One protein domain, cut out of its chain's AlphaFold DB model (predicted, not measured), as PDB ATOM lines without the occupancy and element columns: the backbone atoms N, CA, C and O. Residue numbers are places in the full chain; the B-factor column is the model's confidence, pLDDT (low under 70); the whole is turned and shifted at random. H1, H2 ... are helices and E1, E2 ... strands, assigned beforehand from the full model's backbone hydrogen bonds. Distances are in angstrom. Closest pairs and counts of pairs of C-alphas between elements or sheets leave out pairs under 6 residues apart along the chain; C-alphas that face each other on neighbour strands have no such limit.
ATOM      1  N   ASP A 768     -54.388   6.474 -29.877       60.53
ATOM      2  CA  ASP A 768     -54.464   5.788 -28.588       60.53
ATOM      3  C   ASP A 768     -55.635   4.794 -28.558       60.53
ATOM      4  O   ASP A 768     -55.493   3.695 -28.038       60.53
ATOM      5  N   VAL A 769     -56.766   5.116 -29.198       66.50
ATOM      6  CA  VAL A 769     -57.936   4.226 -29.299       66.50
ATOM      7  C   VAL A 769     -57.650   3.043 -30.228       66.50
ATOM      8  O   VAL A 769     -58.000   1.911 -29.905       66.50
ATOM      9  N   LEU A 770     -56.946   3.266 -31.342       65.94
ATOM     10  CA  LEU A 770     -56.506   2.195 -32.249       65.94
ATOM     11  C   LEU A 770     -55.461   1.275 -31.597       65.94
ATOM     12  O   LEU A 770     -55.508   0.055 -31.766       65.94
ATOM     13  N   ILE A 771     -54.545   1.845 -30.808       72.38
ATOM     14  CA  ILE A 771     -53.579   1.092 -30.001       72.38
ATOM     15  C   ILE A 771     -54.319   0.264 -28.952       72.38
ATOM     16  O   ILE A 771     -54.012  -0.915 -28.806       72.38
ATOM     17  N   LEU A 772     -55.317   0.835 -28.271       75.06
ATOM     18  CA  LEU A 772     -56.124   0.126 -27.278       75.06
ATOM     19  C   LEU A 772     -56.941  -1.010 -27.900       75.06
ATOM     20  O   LEU A 772     -56.918  -2.109 -27.362       75.06
ATOM     21  N   LYS A 773     -57.560  -0.817 -29.072       71.75
ATOM     22  CA  LYS A 773     -58.247  -1.897 -29.804       71.75
ATOM     23  C   LYS A 773     -57.298  -3.018 -30.224       71.75
ATOM     24  O   LYS A 773     -57.612  -4.194 -30.053       71.75
ATOM     25  N   THR A 774     -56.126  -2.654 -30.753       72.88
ATOM     26  CA  THR A 774     -55.076  -3.619 -31.121       72.88
ATOM     27  C   THR A 774     -54.572  -4.357 -29.888       72.88
ATOM     28  O   THR A 774     -54.365  -5.561 -29.926       72.88
ATOM     29  N   TYR A 775     -54.385  -3.651 -28.776       83.38
ATOM     30  CA  TYR A 775     -54.016  -4.245 -27.505       83.38
ATOM     31  C   TYR A 775     -55.118  -5.195 -27.027       83.38
ATOM     32  O   TYR A 775     -54.804  -6.312 -26.636       83.38
ATOM     33  N   ASP A 776     -56.391  -4.812 -27.118       79.12
ATOM     34  CA  ASP A 776     -57.541  -5.601 -26.679       79.12
ATOM     35  C   ASP A 776     -57.769  -6.873 -27.502       79.12
ATOM     36  O   ASP A 776     -58.176  -7.880 -26.915       79.12
ATOM     37  N   SER A 777     -57.424  -6.877 -28.794       79.56
ATOM     38  CA  SER A 777     -57.509  -8.060 -29.664       79.56
ATOM     39  C   SER A 777     -56.453  -9.135 -29.365       79.56
ATOM     40  O   SER A 777     -56.596 -10.279 -29.799       79.56
ATOM     41  N   LEU A 778     -55.410  -8.806 -28.593       85.38
ATOM     42  CA  LEU A 778     -54.361  -9.749 -28.203       85.38
ATOM     43  C   LEU A 778     -54.815 -10.725 -27.115       85.38
ATOM     44  O   LEU A 778     -55.598 -10.399 -26.212       85.38
ATOM     45  N   SER A 779     -54.235 -11.924 -27.139       87.06
ATOM     46  CA  SER A 779     -54.414 -12.911 -26.078       87.06
ATOM     47  C   SER A 779     -53.864 -12.400 -24.735       87.06
ATOM     48  O   SER A 779     -52.954 -11.562 -24.699       87.06
ATOM     49  N   PRO A 780     -54.349 -12.922 -23.592       86.94
ATOM     50  CA  PRO A 780     -53.851 -12.523 -22.275       86.94
ATOM     51  C   PRO A 780     -52.329 -12.666 -22.116       86.94
ATOM     52  O   PRO A 780     -51.698 -11.849 -21.448       86.94
ATOM     53  N   PHE A 781     -51.732 -13.677 -22.758       87.12
ATOM     54  CA  PHE A 781     -50.291 -13.913 -22.708       87.12
ATOM     55  C   PHE A 781     -49.507 -12.903 -23.559       87.12
ATOM     56  O   PHE A 781     -48.513 -12.355 -23.094       87.12
ATOM     57  N   GLU A 782     -49.974 -12.567 -24.763       90.50
ATOM     58  CA  GLU A 782     -49.357 -11.526 -25.605       90.50
ATOM     59  C   GLU A 782     -49.431 -10.140 -24.947       90.50
ATOM     60  O   GLU A 782     -48.445  -9.398 -24.947       90.50
ATOM     61  N   LYS A 783     -50.560  -9.820 -24.300       91.12
ATOM     62  CA  LYS A 783     -50.710  -8.614 -23.467       91.12
ATOM     63  C   LYS A 783     -49.678  -8.586 -22.337       91.12
ATOM     64  O   LYS A 783     -49.102  -7.536 -22.059       91.12
ATOM     65  N   MET A 784     -49.416  -9.729 -21.697       85.88
ATOM     66  CA  MET A 784     -48.398  -9.844 -20.647       85.88
ATOM     67  C   MET A 784     -46.982  -9.604 -21.186       85.88
ATOM     68  O   MET A 784     -46.211  -8.869 -20.570       85.88
ATOM     69  N   VAL A 785     -46.657 -10.161 -22.358       88.31
ATOM     70  CA  VAL A 785     -45.377  -9.925 -23.045       88.31
ATOM     71  C   VAL A 785     -45.172  -8.432 -23.305       88.31
ATOM     72  O   VAL A 785     -44.106  -7.902 -22.992       88.31
ATOM     73  N   LEU A 786     -46.192  -7.729 -23.806       90.31
ATOM     74  CA  LEU A 786     -46.117  -6.288 -24.064       90.31
ATOM     75  C   LEU A 786     -46.007  -5.449 -22.791       90.31
ATOM     76  O   LEU A 786     -45.229  -4.500 -22.765       90.31
ATOM     77  N   LYS A 787     -46.730  -5.819 -21.732       85.94
ATOM     78  CA  LYS A 787     -46.633  -5.184 -20.411       85.94
ATOM     79  C   LYS A 787     -45.234  -5.306 -19.809       85.94
ATOM     80  O   LYS A 787     -44.702  -4.329 -19.298       85.94
ATOM     81  N   CYS A 788     -44.620  -6.485 -19.894       84.56
ATOM     82  CA  CYS A 788     -43.241  -6.671 -19.440       84.56
ATOM     83  C   CYS A 788     -42.269  -5.871 -20.319       84.56
ATOM     84  O   CYS A 788     -41.405  -5.162 -19.811       84.56
ATOM     85  N   SER A 789     -42.459  -5.922 -21.639       84.50
ATOM     86  CA  SER A 789     -41.621  -5.220 -22.617       84.50
ATOM     87  C   SER A 789     -41.673  -3.697 -22.469       84.50
ATOM     88  O   SER A 789     -40.645  -3.037 -22.584       84.50
ATOM     89  N   SER A 790     -42.843  -3.119 -22.177       85.06
ATOM     90  CA  SER A 790     -42.995  -1.664 -22.056       85.06
ATOM     91  C   SER A 790     -42.239  -1.093 -20.855       85.06
ATOM     92  O   SER A 790     -41.709   0.021 -20.936       85.06
ATOM     93  N   VAL A 791     -42.140  -1.883 -19.777       76.00
ATOM     94  CA  VAL A 791     -41.363  -1.576 -18.569       76.00
ATOM     95  C   VAL A 791     -39.859  -1.745 -18.799       76.00
ATOM     96  O   VAL A 791     -39.093  -0.964 -18.241       76.00
ATOM     97  N   LEU A 792     -39.436  -2.708 -19.633       70.12
ATOM     98  CA  LEU A 792     -38.020  -2.943 -19.953       70.12
ATOM     99  C   LEU A 792     -37.361  -1.772 -20.692       70.12
ATOM    100  O   LEU A 792     -36.184  -1.511 -20.465       70.12
ATOM    101  N   GLY A 793     -38.094  -1.080 -21.568       63.78
ATOM    102  CA  GLY A 793     -37.565   0.051 -22.331       63.78
ATOM    103  C   GLY A 793     -38.026   0.070 -23.787       63.78
ATOM    104  O   GLY A 793     -38.824  -0.757 -24.219       63.78
ATOM    105  N   GLU A 794     -37.539   1.050 -24.553       60.94
ATOM    106  CA  GLU A 794     -37.812   1.142 -25.996       60.94
ATOM    107  C   GLU A 794     -37.141   0.007 -26.783       60.94
ATOM    108  O   GLU A 794     -37.753  -0.546 -27.696       60.94
ATOM    109  N   VAL A 795     -35.935  -0.380 -26.360       65.62
ATOM    110  CA  VAL A 795     -35.170  -1.539 -26.837       65.62
ATOM    111  C   VAL A 795     -34.938  -2.474 -25.651       65.62
ATOM    112  O   VAL A 795     -34.557  -2.016 -24.576       65.62
ATOM    113  N   PHE A 796     -35.159  -3.776 -25.824       71.19
ATOM    114  CA  PHE A 796     -35.064  -4.754 -24.740       71.19
ATOM    115  C   PHE A 796     -34.586  -6.137 -25.211       71.19
ATOM    116  O   PHE A 796     -34.781  -6.551 -26.358       71.19
ATOM    117  N   SER A 797     -33.949  -6.870 -24.291       74.19
ATOM    118  CA  SER A 797     -33.402  -8.213 -24.522       74.19
ATOM    119  C   SER A 797     -34.451  -9.302 -24.307       74.19
ATOM    120  O   SER A 797     -35.206  -9.294 -23.331       74.19
ATOM    121  N   ARG A 798     -34.445 -10.313 -25.183       80.19
ATOM    122  CA  ARG A 798     -35.288 -11.509 -25.052       80.19
ATOM    123  C   ARG A 798     -35.005 -12.298 -23.778       80.19
ATOM    124  O   ARG A 798     -35.938 -12.862 -23.217       80.19
ATOM    125  N   ARG A 799     -33.742 -12.371 -23.344       73.69
ATOM    126  CA  ARG A 799     -33.345 -13.149 -22.156       73.69
ATOM    127  C   ARG A 799     -34.005 -12.584 -20.897       73.69
ATOM    128  O   ARG A 799     -34.692 -13.313 -20.188       73.69
ATOM    129  N   VAL A 800     -33.924 -11.265 -20.727       71.38
ATOM    130  CA  VAL A 800     -34.546 -10.544 -19.606       71.38
ATOM    131  C   VAL A 800     -36.073 -10.665 -19.651       71.38
ATOM    132  O   VAL A 800     -36.708 -10.949 -18.639       71.38
ATOM    133  N   LEU A 801     -36.673 -10.535 -20.841       81.88
ATOM    134  CA  LEU A 801     -38.110 -10.738 -21.031       81.88
ATOM    135  C   LEU A 801     -38.557 -12.161 -20.652       81.88
ATOM    136  O   LEU A 801     -39.595 -12.331 -20.020       81.88
ATOM    137  N   HIS A 802     -37.785 -13.182 -21.026       78.38
ATOM    138  CA  HIS A 802     -38.105 -14.577 -20.721       78.38
ATOM    139  C   HIS A 802     -38.093 -14.849 -19.212       78.38
ATOM    140  O   HIS A 802     -38.977 -15.541 -18.709       78.38
ATOM    141  N   HIS A 803     -37.128 -14.280 -18.488       72.38
ATOM    142  CA  HIS A 803     -37.052 -14.417 -17.035       72.38
ATOM    143  C   HIS A 803     -38.208 -13.694 -16.326       72.38
ATOM    144  O   HIS A 803     -38.836 -14.261 -15.433       72.38
ATOM    145  N   LEU A 804     -38.560 -12.481 -16.773       77.19
ATOM    146  CA  LEU A 804     -39.700 -11.726 -16.237       77.19
ATOM    147  C   LEU A 804     -41.036 -12.459 -16.374       77.19
ATOM    148  O   LEU A 804     -41.891 -12.348 -15.498       77.19
ATOM    149  N   LEU A 805     -41.225 -13.187 -17.476       81.38
ATOM    150  CA  LEU A 805     -42.449 -13.941 -17.731       81.38
ATOM    151  C   LEU A 805     -42.564 -15.207 -16.865       81.38
ATOM    152  O   LEU A 805     -43.628 -15.825 -16.886       81.38
ATOM    153  N   GLN A 806     -41.505 -15.584 -16.128       73.38
ATOM    154  CA  GLN A 806     -41.454 -16.741 -15.219       73.38
ATOM    155  C   GLN A 806     -42.050 -18.016 -15.838       73.38
ATOM    156  O   GLN A 806     -42.795 -18.757 -15.201       73.38
ATOM    157  N   THR A 807     -41.768 -18.248 -17.123       72.12
ATOM    158  CA  THR A 807     -42.310 -19.380 -17.875       72.12
ATOM    159  C   THR A 807     -41.185 -20.197 -18.484       72.12
ATOM    160  O   THR A 807     -40.309 -19.655 -19.154       72.12
ATOM    161  N   ASP A 808     -41.232 -21.513 -18.293       65.00
ATOM    162  CA  ASP A 808     -40.280 -22.447 -18.909       65.00
ATOM    163  C   ASP A 808     -40.659 -22.786 -20.364       65.00
ATOM    164  O   ASP A 808     -39.911 -23.438 -21.099       65.00
ATOM    165  N   GLU A 809     -41.822 -22.321 -20.827       76.25
ATOM    166  CA  GLU A 809     -42.341 -22.612 -22.158       76.25
ATOM    167  C   GLU A 809     -41.789 -21.644 -23.220       76.25
ATOM    168  O   GLU A 809     -42.493 -20.779 -23.750       76.25
ATOM    169  N   GLN A 810     -40.526 -21.851 -23.616       76.69
ATOM    170  CA  GLN A 810     -39.843 -21.085 -24.676       76.69
ATOM    171  C   GLN A 810     -40.656 -20.977 -25.980       76.69
ATOM    172  O   GLN A 810     -40.577 -19.969 -26.691       76.69
ATOM    173  N   ARG A 811     -41.459 -22.005 -26.288       84.88
ATOM    174  CA  ARG A 811     -42.332 -22.055 -27.468       84.88
ATOM    175  C   ARG A 811     -43.465 -21.027 -27.397       84.88
ATOM    176  O   ARG A 811     -43.700 -20.350 -28.394       84.88
ATOM    177  N   LYS A 812     -44.110 -20.843 -26.235       84.44
ATOM    178  CA  LYS A 812     -45.180 -19.842 -26.049       84.44
ATOM    179  C   LYS A 812     -44.650 -18.421 -26.211       84.44
ATOM    180  O   LYS A 812     -45.258 -17.613 -26.911       84.44
ATOM    181  N   VAL A 813     -43.482 -18.127 -25.634       86.88
ATOM    182  CA  VAL A 813     -42.818 -16.820 -25.796       86.88
ATOM    183  C   VAL A 813     -42.451 -16.579 -27.263       86.88
ATOM    184  O   VAL A 813     -42.690 -15.495 -27.787       86.88
ATOM    185  N   ALA A 814     -41.922 -17.591 -27.958       85.94
ATOM    186  CA  ALA A 814     -41.595 -17.483 -29.378       85.94
ATOM    187  C   ALA A 814     -42.830 -17.235 -30.258       85.94
ATOM    188  O   ALA A 814     -42.777 -16.379 -31.137       85.94
ATOM    189  N   GLN A 815     -43.947 -17.918 -29.997       87.25
ATOM    190  CA  GLN A 815     -45.213 -17.699 -30.705       87.25
ATOM    191  C   GLN A 815     -45.756 -16.281 -30.482       87.25
ATOM    192  O   GLN A 815     -46.120 -15.613 -31.450       87.25
ATOM    193  N   ALA A 816     -45.734 -15.790 -29.239       88.75
ATOM    194  CA  ALA A 816     -46.163 -14.431 -28.917       88.75
ATOM    195  C   ALA A 816     -45.277 -13.377 -29.603       88.75
ATOM    196  O   ALA A 816     -45.786 -12.463 -30.247       88.75
ATOM    197  N   VAL A 817     -43.947 -13.528 -29.553       88.50
ATOM    198  CA  VAL A 817     -43.014 -12.628 -30.255       88.50
ATOM    199  C   VAL A 817     -43.232 -12.684 -31.769       88.50
ATOM    200  O   VAL A 817     -43.273 -11.639 -32.415       88.50
ATOM    201  N   ALA A 818     -43.443 -13.871 -32.345       85.06
ATOM    202  CA  ALA A 818     -43.743 -14.014 -33.766       85.06
ATOM    203  C   ALA A 818     -45.025 -13.265 -34.160       85.06
ATOM    204  O   ALA A 818     -45.039 -12.574 -35.182       85.06
ATOM    205  N   LYS A 819     -46.077 -13.351 -33.331       82.38
ATOM    206  CA  LYS A 819     -47.321 -12.606 -33.538       82.38
ATOM    207  C   LYS A 819     -47.078 -11.103 -33.447       82.38
ATOM    208  O   LYS A 819     -47.429 -10.403 -34.391       82.38
ATOM    209  N   LEU A 820     -46.416 -10.612 -32.398       86.00
ATOM    210  CA  LEU A 820     -46.118  -9.185 -32.202       86.00
ATOM    211  C   LEU A 820     -45.268  -8.582 -33.338       86.00
ATOM    212  O   LEU A 820     -45.484  -7.433 -33.725       86.00
ATOM    213  N   PHE A 821     -44.354  -9.364 -33.919       82.38
ATOM    214  CA  PHE A 821     -43.616  -8.994 -35.132       82.38
ATOM    215  C   PHE A 821     -44.514  -8.985 -36.377       82.38
ATOM    216  O   PHE A 821     -44.415  -8.076 -37.202       82.38
ATOM    217  N   SER A 822     -45.416  -9.963 -36.514       74.25
ATOM    218  CA  SER A 822     -46.355 -10.033 -37.644       74.25
ATOM    219  C   SER A 822     -47.338  -8.856 -37.671       74.25
ATOM    220  O   SER A 822     -47.583  -8.298 -38.736       74.25
ATOM    221  N   ILE A 823     -47.814  -8.413 -36.499       69.62
ATOM    222  CA  ILE A 823     -48.703  -7.250 -36.354       69.62
ATOM    223  C   ILE A 823     -47.951  -5.914 -36.257       69.62
ATOM    224  O   ILE A 823     -48.566  -4.884 -36.012       69.62
ATOM    225  N   ARG A 824     -46.624  -5.920 -36.467       71.94
ATOM    226  CA  ARG A 824     -45.752  -4.730 -36.507       71.94
ATOM    227  C   ARG A 824     -45.700  -3.910 -35.214       71.94
ATOM    228  O   ARG A 824     -45.367  -2.729 -35.264       71.94
ATOM    229  N   VAL A 825     -45.955  -4.530 -34.065       80.81
ATOM    230  CA  VAL A 825     -45.776  -3.882 -32.755       80.81
ATOM    231  C   VAL A 825     -44.299  -3.875 -32.353       80.81
ATOM    232  O   VAL A 825     -43.792  -2.861 -31.867       80.81
ATOM    233  N   LEU A 826     -43.593  -4.981 -32.611       83.12
ATOM    234  CA  LEU A 826     -42.164  -5.132 -32.336       83.12
ATOM    235  C   LEU A 826     -41.355  -5.315 -33.624       83.12
ATOM    236  O   LEU A 826     -41.831  -5.907 -34.595       83.12
ATOM    237  N   GLU A 827     -40.109  -4.848 -33.606       81.50
ATOM    238  CA  GLU A 827     -39.118  -5.114 -34.647       81.50
ATOM    239  C   GLU A 827     -37.739  -5.451 -34.066       81.50
ATOM    240  O   GLU A 827     -37.505  -5.361 -32.861       81.50
ATOM    241  N   CYS A 828     -36.836  -5.932 -34.922       78.00
ATOM    242  CA  CYS A 828     -35.496  -6.344 -34.517       78.00
ATOM    243  C   CYS A 828     -34.527  -5.162 -34.571       78.00
ATOM    244  O   CYS A 828     -34.406  -4.531 -35.620       78.00
ATOM    245  N   GLU A 829     -33.788  -4.938 -33.481       68.06
ATOM    246  CA  GLU A 829     -32.744  -3.902 -33.432       68.06
ATOM    247  C   GLU A 829     -31.363  -4.407 -33.881       68.06
ATOM    248  O   GLU A 829     -30.509  -3.628 -34.286       68.06
ATOM    249  N   GLY A 830     -31.178  -5.727 -33.936       63.50
ATOM    250  CA  GLY A 830     -29.895  -6.346 -34.267       63.50
ATOM    251  C   GLY A 830     -29.007  -6.489 -33.031       63.50
ATOM    252  O   GLY A 830     -28.997  -5.655 -32.136       63.50
ATOM    253  N   GLY A 831     -28.296  -7.608 -32.953       58.31
ATOM    254  CA  GLY A 831     -27.394  -7.908 -31.847       58.31
ATOM    255  C   GLY A 831     -26.523  -9.108 -32.176       58.31
ATOM    256  O   GLY A 831     -26.944  -9.982 -32.937       58.31
ATOM    257  N   ASP A 832     -25.313  -9.144 -31.630       58.22
ATOM    258  CA  ASP A 832     -24.370 -10.238 -31.852       58.22
ATOM    259  C   ASP A 832     -24.421 -11.250 -30.695       58.22
ATOM    260  O   ASP A 832     -24.106 -10.931 -29.550       58.22
ATOM    261  N   PHE A 833     -24.845 -12.477 -31.006       63.09
ATOM    262  CA  PHE A 833     -24.946 -13.622 -30.095       63.09
ATOM    263  C   PHE A 833     -23.982 -14.754 -30.485       63.09
ATOM    264  O   PHE A 833     -24.170 -15.901 -30.084       63.09
ATOM    265  N   THR A 834     -22.963 -14.469 -31.303       57.50
ATOM    266  CA  THR A 834     -21.961 -15.468 -31.715       57.50
ATOM    267  C   THR A 834     -21.023 -15.884 -30.577       57.50
ATOM    268  O   THR A 834     -20.484 -16.991 -30.606       57.50
ATOM    269  N   ARG A 835     -20.853 -15.024 -29.563       50.19
ATOM    270  CA  ARG A 835     -20.103 -15.283 -28.326       50.19
ATOM    271  C   ARG A 835     -21.101 -15.373 -27.167       50.19
ATOM    272  O   ARG A 835     -21.955 -14.504 -27.038       50.19
ATOM    273  N   ASP A 836     -20.993 -16.398 -26.319       44.16
ATOM    274  CA  ASP A 836     -21.933 -16.642 -25.201       44.16
ATOM    275  C   ASP A 836     -22.004 -15.490 -24.168       44.16
ATOM    276  O   ASP A 836     -22.923 -15.449 -23.348       44.16
ATOM    277  N   SER A 837     -21.090 -14.516 -24.241       44.59
ATOM    278  CA  SER A 837     -21.154 -13.226 -23.547       44.59
ATOM    279  C   SER A 837     -22.119 -12.274 -24.266       44.59
ATOM    280  O   SER A 837     -21.725 -11.404 -25.045       44.59
ATOM    281  N   SER A 838     -23.410 -12.479 -24.029       43.66
ATOM    282  CA  SER A 838     -24.476 -11.599 -24.497       43.66
ATOM    283  C   SER A 838     -24.321 -10.199 -23.917       43.66
ATOM    284  O   SER A 838     -24.201 -10.090 -22.701       43.66
ATOM    285  N   LEU A 839     -24.414  -9.190 -24.791       44.53
ATOM    286  CA  LEU A 839     -24.864  -7.803 -24.569       44.53
ATOM    287  C   LEU A 839     -24.000  -6.732 -25.297       44.53
ATOM    288  O   LEU A 839     -23.922  -5.587 -24.850       44.53
ATOM    289  N   VAL A 840     -23.406  -7.048 -26.452       40.91
ATOM    290  CA  VAL A 840     -22.827  -6.026 -27.347       40.91
ATOM    291  C   VAL A 840     -23.900  -5.566 -28.343       40.91
ATOM    292  O   VAL A 840     -24.386  -6.364 -29.150       40.91
ATOM    293  N   LEU A 841     -24.294  -4.291 -28.275       35.41
ATOM    294  CA  LEU A 841     -25.010  -3.620 -29.365       35.41
ATOM    295  C   LEU A 841     -23.994  -3.390 -30.489       35.41
ATOM    296  O   LEU A 841     -23.214  -2.447 -30.443       35.41
ATOM    297  N   VAL A 842     -23.961  -4.285 -31.474       37.75
ATOM    298  CA  VAL A 842     -23.188  -4.082 -32.706       37.75
ATOM    299  C   VAL A 842     -24.136  -3.563 -33.780       37.75
ATOM    300  O   VAL A 842     -25.281  -4.017 -33.855       37.75
ATOM    301  N   HIS A 843     -23.646  -2.633 -34.610       35.56
ATOM    302  CA  HIS A 843     -24.281  -2.184 -35.851       35.56
ATOM    303  C   HIS A 843     -25.087  -3.308 -36.539       35.56
ATOM    304  O   HIS A 843     -24.583  -4.429 -36.665       35.56
ATOM    305  N   PRO A 844     -26.319  -3.035 -37.014       38.12
ATOM    306  CA  PRO A 844     -27.158  -4.054 -37.631       38.12
ATOM    307  C   PRO A 844     -26.447  -4.686 -38.832       38.12
ATOM    308  O   PRO A 844     -25.945  -3.981 -39.707       38.12
ATOM    309  N   ALA A 845     -26.431  -6.021 -38.882       38.53
ATOM    310  CA  ALA A 845     -25.934  -6.759 -40.037       38.53
ATOM    311  C   ALA A 845     -26.673  -6.315 -41.323       38.53
ATOM    312  O   ALA A 845     -27.875  -6.013 -41.253       38.53
ATOM    313  N   PRO A 846     -25.995  -6.288 -42.488       40.00
ATOM    314  CA  PRO A 846     -26.627  -5.984 -43.769       40.00
ATOM    315  C   PRO A 846     -27.848  -6.877 -44.011       40.00
ATOM    316  O   PRO A 846     -27.836  -8.072 -43.710       40.00
ATOM    317  N   VAL A 847     -28.914  -6.282 -44.539       41.81
ATOM    318  CA  VAL A 847     -30.175  -6.977 -44.818       41.81
ATOM    319  C   VAL A 847     -29.956  -7.959 -45.977       41.81
ATOM    320  O   VAL A 847     -29.481  -7.531 -47.026       41.81
ATOM    321  N   PRO A 848     -30.304  -9.250 -45.839       42.78
ATOM    322  CA  PRO A 848     -30.339 -10.157 -46.981       42.78
ATOM    323  C   PRO A 848     -31.377  -9.654 -47.993       42.78
ATOM    324  O   PRO A 848     -32.536  -9.455 -47.619       42.78
ATOM    325  N   ASN A 849     -30.967  -9.455 -49.250       39.28
ATOM    326  CA  ASN A 849     -31.772  -8.817 -50.305       39.28
ATOM    327  C   ASN A 849     -33.152  -9.474 -50.552       39.28
ATOM    328  O   ASN A 849     -34.047  -8.804 -51.054       39.28
ATOM    329  N   ASP A 850     -33.363 -10.722 -50.115       41.03
ATOM    330  CA  ASP A 850     -34.589 -11.504 -50.355       41.03
ATOM    331  C   ASP A 850     -35.556 -11.605 -49.154       41.03
ATOM    332  O   ASP A 850     -36.585 -12.284 -49.217       41.03
ATOM    333  N   CYS A 851     -35.263 -10.973 -48.014       38.19
ATOM    334  CA  CYS A 851     -36.072 -11.152 -46.802       38.19
ATOM    335  C   CYS A 851     -37.255 -10.167 -46.716       38.19
ATOM    336  O   CYS A 851     -37.126  -9.055 -46.198       38.19
ATOM    337  N   LYS A 852     -38.456 -10.604 -47.134       46.78
ATOM    338  CA  LYS A 852     -39.722  -9.908 -46.821       46.78
ATOM    339  C   LYS A 852     -39.889  -9.801 -45.295       46.78
ATOM    340  O   LYS A 852     -39.825 -10.796 -44.580       46.78
ATOM    341  N   ALA A 853     -40.097  -8.589 -44.774       50.97
ATOM    342  CA  ALA A 853     -40.287  -8.368 -43.339       50.97
ATOM    343  C   ALA A 853     -41.619  -8.965 -42.833       50.97
ATOM    344  O   ALA A 853     -42.615  -8.854 -43.549       50.97
ATOM    345  N   PRO A 854     -41.697  -9.470 -41.584       62.38
ATOM    346  CA  PRO A 854     -40.707  -9.347 -40.502       62.38
ATOM    347  C   PRO A 854     -39.488 -10.279 -40.640       62.38
ATOM    348  O   PRO A 854     -39.621 -11.439 -41.003       62.38
ATOM    349  N   TYR A 855     -38.292  -9.775 -40.313       67.06
ATOM    350  CA  TYR A 855     -37.044 -10.549 -40.258       67.06
ATOM    351  C   TYR A 855     -36.197 -10.127 -39.046       67.06
ATOM    352  O   TYR A 855     -36.429  -9.080 -38.441       67.06
ATOM    353  N   CYS A 856     -35.228 -10.961 -38.667       74.44
ATOM    354  CA  CYS A 856     -34.309 -10.703 -37.560       74.44
ATOM    355  C   CYS A 856     -32.897 -10.452 -38.088       74.44
ATOM    356  O   CYS A 856     -32.427 -11.195 -38.941       74.44
ATOM    357  N   ARG A 857     -32.234  -9.417 -37.563       69.44
ATOM    358  CA  ARG A 857     -30.863  -9.000 -37.917       69.44
ATOM    359  C   ARG A 857     -29.802  -9.470 -36.923       69.44
ATOM    360  O   ARG A 857     -28.654  -9.053 -37.001       69.44
ATOM    361  N   CYS A 858     -30.189 -10.266 -35.932       66.25
ATOM    362  CA  CYS A 858     -29.265 -10.707 -34.900       66.25
ATOM    363  C   CYS A 858     -28.364 -11.840 -35.413       66.25
ATOM    364  O   CYS A 858     -28.848 -12.796 -36.020       66.25
ATOM    365  N   LEU A 859     -27.068 -11.756 -35.125       62.97
ATOM    366  CA  LEU A 859     -26.070 -12.764 -35.475       62.97
ATOM    367  C   LEU A 859     -26.007 -13.837 -34.383       62.97
ATOM    368  O   LEU A 859     -26.173 -13.533 -33.211       62.97
ATOM    369  N   GLY A 860     -25.775 -15.102 -34.742       63.88
ATOM    370  CA  GLY A 860     -25.533 -16.174 -33.762       63.88
ATOM    371  C   GLY A 860     -26.758 -16.717 -33.005       63.88
ATOM    372  O   GLY A 860     -26.588 -17.545 -32.113       63.88
ATOM    373  N   ILE A 861     -27.991 -16.330 -33.358       70.88
ATOM    374  CA  ILE A 861     -29.210 -16.884 -32.735       70.88
ATOM    375  C   ILE A 861     -29.408 -18.354 -33.129       70.88
ATOM    376  O   ILE A 861     -29.434 -18.692 -34.311       70.88
ATOM    377  N   ARG A 862     -29.630 -19.227 -32.135       70.25
ATOM    378  CA  ARG A 862     -29.937 -20.652 -32.341       70.25
ATOM    379  C   ARG A 862     -31.345 -20.989 -31.825       70.25
ATOM    380  O   ARG A 862     -31.569 -20.895 -30.619       70.25
ATOM    381  N   PRO A 863     -32.288 -21.395 -32.697       74.94
ATOM    382  CA  PRO A 863     -33.603 -21.866 -32.270       74.94
ATOM    383  C   PRO A 863     -33.495 -23.143 -31.417       74.94
ATOM    384  O   PRO A 863     -32.722 -24.042 -31.770       74.94
ATOM    385  N   PRO A 864     -34.286 -23.281 -30.339       75.62
ATOM    386  CA  PRO A 864     -34.379 -24.523 -29.579       75.62
ATOM    387  C   PRO A 864     -34.846 -25.699 -30.461       75.62
ATOM    388  O   PRO A 864     -35.646 -25.488 -31.380       75.62
ATOM    389  N   PRO A 865     -34.433 -26.950 -30.167       71.12
ATOM    390  CA  PRO A 865     -34.763 -28.125 -30.985       71.12
ATOM    391  C   PRO A 865     -36.267 -28.301 -31.240       71.12
ATOM    392  O   PRO A 865     -36.661 -28.699 -32.333       71.12
ATOM    393  N   ASN A 866     -37.095 -27.931 -30.257       72.12
ATOM    394  CA  ASN A 866     -38.550 -28.107 -30.262       72.12
ATOM    395  C   ASN A 866     -39.324 -26.973 -30.963       72.12
ATOM    396  O   ASN A 866     -40.550 -26.961 -30.894       72.12
ATOM    397  N   CYS A 867     -38.646 -25.986 -31.564       73.62
ATOM    398  CA  CYS A 867     -39.291 -24.798 -32.141       73.62
ATOM    399  C   CYS A 867     -38.749 -24.411 -33.531       73.62
ATOM    400  O   CYS A 867     -38.881 -23.261 -33.948       73.62
ATOM    401  N   LYS A 868     -38.115 -25.345 -34.252       71.25
ATOM    402  CA  LYS A 868     -37.548 -25.096 -35.594       71.25
ATOM    403  C   LYS A 868     -38.595 -24.742 -36.661       71.25
ATOM    404  O   LYS A 868     -38.227 -24.250 -37.718       71.25
ATOM    405  N   ASP A 869     -39.870 -25.012 -36.388       78.19
ATOM    406  CA  ASP A 869     -41.018 -24.680 -37.235       78.19
ATOM    407  C   ASP A 869     -41.389 -23.187 -37.210       78.19
ATOM    408  O   ASP A 869     -42.107 -22.715 -38.090       78.19
ATOM    409  N   LEU A 870     -40.905 -22.433 -36.220       78.88
ATOM    410  CA  LEU A 870     -41.179 -21.004 -36.079       78.88
ATOM    411  C   LEU A 870     -40.136 -20.151 -36.823       78.88
ATOM    412  O   LEU A 870     -38.965 -20.526 -36.911       78.88
ATOM    413  N   PRO A 871     -40.526 -18.968 -37.328       79.62
ATOM    414  CA  PRO A 871     -39.624 -18.107 -38.084       79.62
ATOM    415  C   PRO A 871     -38.492 -17.547 -37.208       79.62
ATOM    416  O   PRO A 871     -38.670 -17.335 -36.013       79.62
ATOM    417  N   MET A 872     -37.333 -17.221 -37.792       74.81
ATOM    418  CA  MET A 872     -36.145 -16.788 -37.030       74.81
ATOM    419  C   MET A 872     -36.377 -15.551 -36.146       74.81
ATOM    420  O   MET A 872     -35.831 -15.462 -35.046       74.81
ATOM    421  N   TYR A 873     -37.232 -14.615 -36.570       82.06
ATOM    422  CA  TYR A 873     -37.608 -13.456 -35.752       82.06
ATOM    423  C   TYR A 873     -38.437 -13.809 -34.517       82.06
ATOM    424  O   TYR A 873     -38.429 -13.047 -33.553       82.06
ATOM    425  N   ALA A 874     -39.060 -14.990 -34.478       85.25
ATOM    426  CA  ALA A 874     -39.689 -15.523 -33.276       85.25
ATOM    427  C   ALA A 874     -38.682 -15.727 -32.138       85.25
ATOM    428  O   ALA A 874     -39.106 -15.805 -30.989       85.25
ATOM    429  N   PHE A 875     -37.380 -15.799 -32.443       84.62
ATOM    430  CA  PHE A 875     -36.273 -15.968 -31.496       84.62
ATOM    431  C   PHE A 875     -35.405 -14.719 -31.353       84.62
ATOM    432  O   PHE A 875     -34.346 -14.801 -30.737       84.62
ATOM    433  N   CYS A 876     -35.846 -13.577 -31.895       83.06
ATOM    434  CA  CYS A 876     -35.088 -12.331 -31.902       83.06
ATOM    435  C   CYS A 876     -34.530 -12.002 -30.512       83.06
ATOM    436  O   CYS A 876     -35.287 -11.968 -29.543       83.06
ATOM    437  N   GLY A 877     -33.218 -11.785 -30.426       72.31
ATOM    438  CA  GLY A 877     -32.524 -11.570 -29.161       72.31
ATOM    439  C   GLY A 877     -32.618 -10.131 -28.650       72.31
ATOM    440  O   GLY A 877     -32.698  -9.936 -27.441       72.31
ATOM    441  N   TYR A 878     -32.686  -9.154 -29.560       76.12
ATOM    442  CA  TYR A 878     -32.891  -7.736 -29.255       76.12
ATOM    443  C   TYR A 878     -34.061  -7.169 -30.048       76.12
ATOM    444  O   TYR A 878     -34.061  -7.159 -31.283       76.12
ATOM    445  N   MET A 879     -35.070  -6.712 -29.317       81.19
ATOM    446  CA  MET A 879     -36.334  -6.238 -29.864       81.19
ATOM    447  C   MET A 879     -36.536  -4.780 -29.490       81.19
ATOM    448  O   MET A 879     -36.092  -4.345 -28.430       81.19
ATOM    449  N   LYS A 880     -37.242  -4.042 -30.340       75.44
ATOM    450  CA  LYS A 880     -37.701  -2.693 -30.028       75.44
ATOM    451  C   LYS A 880     -39.149  -2.486 -30.418       75.44
ATOM    452  O   LYS A 880     -39.663  -3.173 -31.305       75.44
TER     453      LYS A 880
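Overview. This is residues 768 to 880 of the 1065 residues of the protein "Adenylate cyclase type 10" of Papilio machaon (UniProt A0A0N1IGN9). A tiny sheet of three short strands, E1, E3 and E2, lies near the middle; the two longest helices, H2 and H4, graze it and meet each other about perpendicular, with H3 touching H2 and H5 touching H4. H1 lies at one far end, near H2, and a long loop, residues 829 to 871, winds out to the opposite end. The printed part has 113 residues, with five named helices and three named strands in the order H1 H2 E1 H3 H4 E2 H5 E3; the sheet runs E1 E3 E2, all antiparallel. The class is mostly helix, though under half of the residues are in named elements. The whole is compact, with a radius of gyration of the C-alphas of 13.8 A and spans of 39 by 32 by 28 A.

Along the chain. The strands are E1, residues 795 to 797, E3, residues 878 to 880, and E2, residues 826 to 828. H2, residues 780 to 792, is 18.6 A long, and H4, residues 810 to 822, is 18.2 A long. H1, residues 768 to 777, is 14.2 A long and begins with C-alpha 768 at (-54.464, 5.788, -28.588). H3 is residues 798 to 804, and H5 is residues 872 to 875. E3 ends with C-alpha 880 at (-37.701, -2.693, -30.028).

Arrangement. E3 is the inner strand. It is antiparallel to E1, with N 796 and O 879 at 2.8 A, and to E2, with N 827 and O 880 at 2.9 A, both within hydrogen-bond range. E1, H3 H4 and E2 form a split strand-helix-strand unit, two strands of one sheet with the helices H3 and H4 between them in the chain and E3 between them in the sheet; its crossover is right-handed. H2 only grazes the sheet with residues 786 to 790, and H4 only grazes it with residues 817 to 821. H2 touches H4 with residues 781 to 785 alone, about perpendicular at 80 degrees; their closest C-alphas, of Glu 782 and Ala 816, are 5.4 A apart. H2 touches H3, about perpendicular at 74 degrees, the closest C-alphas, of Ser 789 and Leu 801, being 6.7 A apart. H4 touches H5, the closest C-alphas, of Ala 818 and Ala 874, being 4.4 A apart. H1 and H2 are close but not clearly touching, the closest C-alphas, of Tyr 775 and Lys 783, being 6.8 A apart. H1 is apart from H4. In H1, H3 and H4 every O i to N i+4 pair is within hydrogen-bond range; in H2 8 of 9 are, and H5 is too short for such a pair.

Size, cuts and confidence. The C-alphas farthest apart, of Val 769 and Arg 835, are 42.6 A apart. The printed part has no cut. The link from E2 to H5, 43 residues, is long; the other links are tight. The mean pLDDT of the printed part is 70.5, and 39 residues are under 70, among them 829 to 855 and 857 to 860.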